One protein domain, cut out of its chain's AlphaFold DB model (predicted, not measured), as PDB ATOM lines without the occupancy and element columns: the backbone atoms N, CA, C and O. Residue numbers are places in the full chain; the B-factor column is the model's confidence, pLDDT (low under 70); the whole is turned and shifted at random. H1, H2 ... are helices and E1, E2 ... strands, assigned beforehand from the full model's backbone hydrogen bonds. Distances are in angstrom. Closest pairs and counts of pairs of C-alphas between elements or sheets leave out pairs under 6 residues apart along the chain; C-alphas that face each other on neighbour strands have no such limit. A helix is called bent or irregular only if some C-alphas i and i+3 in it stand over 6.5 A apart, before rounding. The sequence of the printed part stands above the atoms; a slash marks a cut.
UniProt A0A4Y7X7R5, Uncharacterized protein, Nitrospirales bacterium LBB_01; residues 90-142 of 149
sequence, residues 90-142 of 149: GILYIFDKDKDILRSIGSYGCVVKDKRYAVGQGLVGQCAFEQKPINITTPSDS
ATOM      1  N   GLY A  90     488.097 490.234 342.261       87.56
ATOM      2  CA  GLY A  90     487.218 491.397 342.404       87.56
ATOM      3  C   GLY A  90     486.748 491.626 343.839       87.56
ATOM      4  O   GLY A  90     486.683 490.693 344.634       87.56
ATOM      5  N   ILE A  91     486.400 492.869 344.179       90.31
ATOM      6  CA  ILE A  91     485.794 493.235 345.469       90.31
ATOM      7  C   ILE A  91     484.597 494.139 345.199       90.31
ATOM      8  O   ILE A  91     484.700 495.072 344.403       90.31
ATOM      9  N   LEU A  92     483.490 493.899 345.901       88.19
ATOM     10  CA  LEU A  92     482.320 494.768 345.881       88.19
ATOM     11  C   LEU A  92     482.249 495.610 347.159       88.19
ATOM     12  O   LEU A  92     482.415 495.094 348.269       88.19
ATOM     13  N   TYR A  93     481.963 496.900 346.993       89.25
ATOM     14  CA  TYR A  93     481.805 497.861 348.081       89.25
ATOM     15  C   TYR A  93     480.390 498.431 348.093       89.25
ATOM     16  O   TYR A  93     479.809 498.679 347.037       89.25
ATOM     17  N   ILE A  94     479.862 498.685 349.290       87.88
ATOM     18  CA  ILE A  94     478.647 499.475 349.495       87.88
ATOM     19  C   ILE A  94     479.022 500.856 350.017       87.88
ATOM     20  O   ILE A  94     479.903 500.981 350.869       87.88
ATOM     21  N   PHE A  95     478.357 501.886 349.506       87.62
ATOM     22  CA  PHE A  95     478.542 503.257 349.959       87.62
ATOM     23  C   PHE A  95     477.547 503.590 351.078       87.62
ATOM     24  O   PHE A  95     476.333 503.525 350.877       87.62
ATOM     25  N   ASP A  96     478.067 503.930 352.255       87.81
ATOM     26  CA  ASP A  96     477.315 504.445 353.401       87.81
ATOM     27  C   ASP A  96     477.291 505.977 353.311       87.81
ATOM     28  O   ASP A  96     478.304 506.637 353.547       87.81
ATOM     29  N   LYS A  97     476.128 506.529 352.945       84.00
ATOM     30  CA  LYS A  97     475.930 507.971 352.731       84.00
ATOM     31  C   LYS A  97     476.070 508.797 354.005       84.00
ATOM     32  O   LYS A  97     476.488 509.945 353.922       84.00
ATOM     33  N   ASP A  98     475.718 508.234 355.158       88.06
ATOM     34  CA  ASP A  98     475.736 508.974 356.423       88.06
ATOM     35  C   ASP A  98     477.169 509.158 356.926       88.06
ATOM     36  O   ASP A  98     477.490 510.146 357.587       88.06
ATOM     37  N   LYS A  99     478.037 508.193 356.612       89.12
ATOM     38  CA  LYS A  99     479.443 508.189 357.029       89.12
ATOM     39  C   LYS A  99     480.418 508.606 355.927       89.12
ATOM     40  O   LYS A  99     481.595 508.768 356.228       89.12
ATOM     41  N   ASP A 100     479.946 508.751 354.693       91.06
ATOM     42  CA  ASP A 100     480.751 509.014 353.495       91.06
ATOM     43  C   ASP A 100     481.886 507.985 353.295       91.06
ATOM     44  O   ASP A 100     483.033 508.309 352.969       91.06
ATOM     45  N   ILE A 101     481.567 506.704 353.534       93.75
ATOM     46  CA  ILE A 101     482.527 505.592 353.447       93.75
ATOM     47  C   ILE A 101     482.047 504.469 352.533       93.75
ATOM     48  O   ILE A 101     480.871 504.118 352.477       93.75
ATOM     49  N   LEU A 102     483.004 503.829 351.877       91.31
ATOM     50  CA  LEU A 102     482.848 502.597 351.121       91.31
ATOM     51  C   LEU A 102     483.260 501.434 352.013       91.31
ATOM     52  O   LEU A 102     484.386 501.411 352.506       91.31
ATOM     53  N   ARG A 103     482.378 500.453 352.203       92.00
ATOM     54  CA  ARG A 103     482.651 499.239 352.984       92.00
ATOM     55  C   ARG A 103     482.604 498.017 352.082       92.00
ATOM     56  O   ARG A 103     481.629 497.832 351.358       92.00
ATOM     57  N   SER A 104     483.630 497.171 352.137       91.50
ATOM     58  CA  SER A 104     483.639 495.908 351.394       91.50
ATOM     59  C   SER A 104     482.525 494.989 351.896       91.50
ATOM     60  O   SER A 104     482.442 494.749 353.102       91.50
ATOM     61  N   ILE A 105     481.718 494.454 350.983       89.50
ATOM     62  CA  ILE A 105     480.617 493.524 351.287       89.50
ATOM     63  C   ILE A 105     480.830 492.129 350.691       89.50
ATOM     64  O   ILE A 105     480.166 491.185 351.093       89.50
ATOM     65  N   GLY A 106     481.788 491.968 349.778       88.31
ATOM     66  CA  GLY A 106     482.172 490.657 349.263       88.31
ATOM     67  C   GLY A 106     483.374 490.733 348.337       88.31
ATOM     68  O   GLY A 106     483.765 491.813 347.889       88.31
ATOM     69  N   SER A 107     483.967 489.577 348.062       90.81
ATOM     70  CA  SER A 107     485.138 489.448 347.203       90.81
ATOM     71  C   SER A 107     485.136 488.142 346.410       90.81
ATOM     72  O   SER A 107     484.479 487.173 346.781       90.81
ATOM     73  N   TYR A 108     485.888 488.127 345.312       88.12
ATOM     74  CA  TYR A 108     486.128 486.984 344.437       88.12
ATOM     75  C   TYR A 108     487.628 486.841 344.194       88.12
ATOM     76  O   TYR A 108     488.328 487.841 344.033       88.12
ATOM     77  N   GLY A 109     488.131 485.605 344.215       86.94
ATOM     78  CA  GLY A 109     489.558 485.319 344.025       86.94
ATOM     79  C   GLY A 109     490.473 485.834 345.145       86.94
ATOM     80  O   GLY A 109     491.691 485.786 345.006       86.94
ATOM     81  N   CYS A 110     489.918 486.334 346.256       84.75
ATOM     82  CA  CYS A 110     490.683 486.840 347.394       84.75
ATOM     83  C   CYS A 110     489.892 486.851 348.701       84.75
ATOM     84  O   CYS A 110     488.658 486.840 348.714       84.75
ATOM     85  N   VAL A 111     490.632 486.933 349.807       82.50
ATOM     86  CA  VAL A 111     490.075 487.108 351.147       82.50
ATOM     87  C   VAL A 111     490.113 488.587 351.507       82.50
ATOM     88  O   VAL A 111     491.182 489.165 351.689       82.50
ATOM     89  N   VAL A 112     488.938 489.197 351.644       80.81
ATOM     90  CA  VAL A 112     488.795 490.592 352.070       80.81
ATOM     91  C   VAL A 112     487.844 490.645 353.248       80.81
ATOM     92  O   VAL A 112     486.726 490.143 353.176       80.81
ATOM     93  N   LYS A 113     488.294 491.246 354.352       80.19
ATOM     94  CA  LYS A 113     487.484 491.436 355.557       80.19
ATOM     95  C   LYS A 113     487.508 492.903 355.968       80.19
ATOM     96  O   LYS A 113     488.580 493.451 356.190       80.19
ATOM     97  N   ASP A 114     486.317 493.493 356.053       83.81
ATOM     98  CA  ASP A 114     486.039 494.841 356.576       83.81
ATOM     99  C   ASP A 114     486.974 495.952 356.057       83.81
ATOM    100  O   ASP A 114     487.403 496.830 356.807       83.81
ATOM    101  N   LYS A 115     487.299 495.939 354.755       89.56
ATOM    102  CA  LYS A 115     488.029 497.057 354.143       89.56
ATOM    103  C   LYS A 115     487.102 498.260 354.030       89.56
ATOM    104  O   LYS A 115     485.973 498.140 353.544       89.56
ATOM    105  N   ARG A 116     487.605 499.421 354.448       93.50
ATOM    106  CA  ARG A 116     486.884 500.692 354.395       93.50
ATOM    107  C   ARG A 116     487.735 501.769 353.747       93.50
ATOM    108  O   ARG A 116     488.920 501.873 354.052       93.50
ATOM    109  N   TYR A 117     487.108 502.566 352.892       93.12
ATOM    110  CA  TYR A 117     487.724 503.726 352.254       93.12
ATOM    111  C   TYR A 117     486.783 504.917 352.374       93.12
ATOM    112  O   TYR A 117     485.592 504.776 352.105       93.12
ATOM    113  N   ALA A 118     487.296 506.080 352.759       94.69
ATOM    114  CA  ALA A 118     486.566 507.330 352.584       94.69
ATOM    115  C   ALA A 118     486.484 507.692 351.091       94.69
ATOM    116  O   ALA A 118     487.300 507.239 350.278       94.69
ATOM    117  N   VAL A 119     485.520 508.530 350.716       92.06
ATOM    118  CA  VAL A 119     485.492 509.111 349.368       92.06
ATOM    119  C   VAL A 119     486.783 509.908 349.123       92.06
ATOM    120  O   VAL A 119     487.283 510.605 350.002       92.06
ATOM    121  N   GLY A 120     487.384 509.734 347.943       89.75
ATOM    122  CA  GLY A 120     488.702 510.284 347.589       89.75
ATOM    123  C   GLY A 120     489.908 509.534 348.179       89.75
ATOM    124  O   GLY A 120     491.048 509.865 347.862       89.75
ATOM    125  N   GLN A 121     489.706 508.508 349.017       92.31
ATOM    126  CA  GLN A 121     490.808 507.744 349.610       92.31
ATOM    127  C   GLN A 121     491.236 506.557 348.737       92.31
ATOM    128  O   GLN A 121     490.505 505.575 348.578       92.31
ATOM    129  N   GLY A 122     492.482 506.591 348.256       88.69
ATOM    130  CA  GLY A 122     493.046 505.519 347.431       88.69
ATOM    131  C   GLY A 122     492.270 505.318 346.126       88.69
ATOM    132  O   GLY A 122     491.396 506.103 345.780       88.69
ATOM    133  N   LEU A 123     492.561 504.243 345.391       88.50
ATOM    134  CA  LEU A 123     491.926 504.008 344.085       88.50
ATOM    135  C   LEU A 123     490.411 503.783 344.191       88.50
ATOM    136  O   LEU A 123     489.650 504.275 343.363       88.50
ATOM    137  N   VAL A 124     489.965 503.069 345.229       90.19
ATOM    138  CA  VAL A 124     488.539 502.776 345.449       90.19
ATOM    139  C   VAL A 124     487.771 504.049 345.813       90.19
ATOM    140  O   VAL A 124     486.736 504.330 345.211       90.19
ATOM    141  N   GLY A 125     488.290 504.848 346.751       91.75
ATOM    142  CA  GLY A 125     487.683 506.120 347.132       91.75
ATOM    143  C   GLY A 125     487.744 507.163 346.018       91.75
ATOM    144  O   GLY A 125     486.772 507.892 345.828       91.75
ATOM    145  N   GLN A 126     488.831 507.210 345.243       90.81
ATOM    146  CA  GLN A 126     488.952 508.098 344.084       90.81
ATOM    147  C   GLN A 126     487.932 507.746 342.995       90.81
ATOM    148  O   GLN A 126     487.269 508.634 342.470       90.81
ATOM    149  N   CYS A 127     487.740 506.454 342.704       88.56
ATOM    150  CA  CYS A 127     486.718 505.988 341.763       88.56
ATOM    151  C   CYS A 127     485.311 506.430 342.200       88.56
ATOM    152  O   CYS A 127     484.522 506.910 341.384       88.56
ATOM    153  N   ALA A 128     485.012 506.343 343.501       88.31
ATOM    154  CA  ALA A 128     483.742 506.814 344.047       88.31
ATOM    155  C   ALA A 128     483.581 508.341 343.975       88.31
ATOM    156  O   ALA A 128     482.482 508.819 343.697       88.31
ATOM    157  N   PHE A 129     484.660 509.099 344.191       90.50
ATOM    158  CA  PHE A 129     484.654 510.559 344.078       90.50
ATOM    159  C   PHE A 129     484.409 511.021 342.635       90.50
ATOM    160  O   PHE A 129     483.576 511.890 342.391       90.50
ATOM    161  N   GLU A 130     485.104 510.416 341.671       91.06
ATOM    162  CA  GLU A 130     484.995 510.782 340.254       91.06
ATOM    163  C   GLU A 130     483.750 510.210 339.565       91.06
ATOM    164  O   GLU A 130     483.375 510.691 338.494       91.06
ATOM    165  N   GLN A 131     483.128 509.183 340.157       87.19
ATOM    166  CA  GLN A 131     482.013 508.419 339.584       87.19
ATOM    167  C   GLN A 131     482.323 507.889 338.177       87.19
ATOM    168  O   GLN A 131     481.458 507.834 337.298       87.19
ATOM    169  N   LYS A 132     483.585 507.513 337.950       83.81
ATOM    170  CA  LYS A 132     484.100 507.048 336.662       83.81
ATOM    171  C   LYS A 132     485.018 505.846 336.857       83.81
ATOM    172  O   LYS A 132     485.742 505.792 337.849       83.81
ATOM    173  N   PRO A 133     485.027 504.896 335.905       83.19
ATOM    174  CA  PRO A 133     485.952 503.778 335.958       83.19
ATOM    175  C   PRO A 133     487.393 504.282 335.829       83.19
ATOM    176  O   PRO A 133     487.738 504.961 334.862       83.19
ATOM    177  N   ILE A 134     488.242 503.912 336.788       83.19
ATOM    178  CA  ILE A 134     489.684 504.160 336.729       83.19
ATOM    179  C   ILE A 134     490.335 502.930 336.099       83.19
ATOM    180  O   ILE A 134     490.462 501.889 336.743       83.19
ATOM    181  N   ASN A 135     490.730 503.040 334.828       85.44
ATOM    182  CA  ASN A 135     491.480 501.987 334.152       85.44
ATOM    183  C   ASN A 135     492.975 502.193 334.396       85.44
ATOM    184  O   ASN A 135     493.538 503.208 333.986       85.44
ATOM    185  N   ILE A 136     493.607 501.234 335.064       78.75
ATOM    186  CA  ILE A 136     495.029 501.306 335.368       78.75
ATOM    187  C   ILE A 136     495.777 500.367 334.441       78.75
ATOM    188  O   ILE A 136     495.660 499.148 334.528       78.75
ATOM    189  N   THR A 137     496.573 500.952 333.557       77.62
ATOM    190  CA  THR A 137     497.518 500.219 332.720       77.62
ATOM    191  C   THR A 137     498.896 500.421 333.328       77.62
ATOM    192  O   THR A 137     499.438 501.518 333.249       77.62
ATOM    193  N   THR A 138     499.447 499.409 333.997       63.94
ATOM    194  CA  THR A 138     500.819 499.476 334.521       63.94
ATOM    195  C   THR A 138     501.811 499.371 333.362       63.94
ATOM    196  O   THR A 138     501.832 498.330 332.697       63.94
ATOM    197  N   PRO A 139     502.638 500.396 333.096       61.88
ATOM    198  CA  PRO A 139     503.789 500.253 332.216       61.88
ATOM    199  C   PRO A 139     504.807 499.318 332.873       61.88
ATOM    200  O   PRO A 139     504.953 499.310 334.092       61.88
ATOM    201  N   SER A 140     505.560 498.563 332.076       60.62
ATOM    202  CA  SER A 140     506.588 497.631 332.566       60.62
ATOM    203  C   SER A 140     507.756 498.289 333.320       60.62
ATOM    204  O   SER A 140     508.602 497.568 333.832       60.62
ATOM    205  N   ASP A 141     507.812 499.624 333.374       67.38
ATOM    206  CA  ASP A 141     508.944 500.420 333.875       67.38
ATOM    207  C   ASP A 141     508.515 501.487 334.908       67.38
ATOM    208  O   ASP A 141     509.140 502.534 335.046       67.38
ATOM    209  N   SER A 142     507.381 501.284 335.591       64.94
ATOM    210  CA  SER A 142     506.905 502.226 336.614       64.94
ATOM    211  C   SER A 142     507.280 501.789 338.030       64.94
ATOM    212  O   SER A 142     506.967 500.667 338.423       64.94
TER     213      SER A 142
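This is residues 90 to 142 of the 149 residues of an uncharacterized protein of Nitrospirales bacterium LBB_01 (UniProt A0A4Y7X7R5). A small sheet of three strands, formed by a long bent hairpin of E1 and E2 with the short E3 beside E2, has one short helix, H1, over one face, across E2 and E3. After H1 a tail with no named element leads away from this body, and its residues 137 to 142 stick out free. The printed part has 53 residues, with three named strands and one named helix in the order E1, E2, E3, H1; the sheet's order is E1, E2, E3, all antiparallel, and the class is mixed, helices and strands. The whole is only just loose, close to compact, with a radius of gyration of the C-alphas of 12.4 A, and only just elongated, with spans of 40 by 26 by 15 A.

The longest strand by residues is E2, residues 101 to 108, 21.0 A from first to last C-alpha; it bends by 53 degrees at residue 105. E1, residues 90 to 96, is 19.7 A long and begins with C-alpha 90 at (487.218, 491.397, 342.404). E3, residues 116 to 118, measures 6.9 A, with C-alpha 116 at (486.884, 500.692, 354.395). H1, residues 122 to 130, measures 12.0 A and ends with C-alpha 130 at (484.995, 510.782, 340.254).

The strands E1, E2 and E3 form a meander, each strand the antiparallel neighbour of the one before; E2 is the inner strand, and E1 and E3 are edge strands. E1 and E2 are a hairpin, with 153 degrees between their directions; N 92 and O 106 are 2.9 A apart and N 103 and O 94 are 2.9 A apart, both within hydrogen-bond range. E2 and E3 are a hairpin too, at 142 degrees, with N 102 and O 117 within hydrogen-bond range at 2.8 A. H1 is on the sheet at a height over the sheet of 8.9 A. It lies over E2 and E3 and runs across the strands, at 63 degrees to E2 on the local plane. The closest C-alphas of E3 and H1 are those of Tyr 117 and Gly 125, 5.7 A apart. In H1 every O i to N i+4 pair is within hydrogen-bond range.

The two C-alphas farthest apart are those of Asp 98 and Asp 141, 41.0 A. The printed part has no cut. The links from E1 to E2 and from E3 to H1 are tight, and the link from E2 to E3 is short. Residues 131 to 142 hold no named element, and residues 137 to 142 stand free. The mean pLDDT of the printed part is 85.8; residues 138 to 142 are under 70.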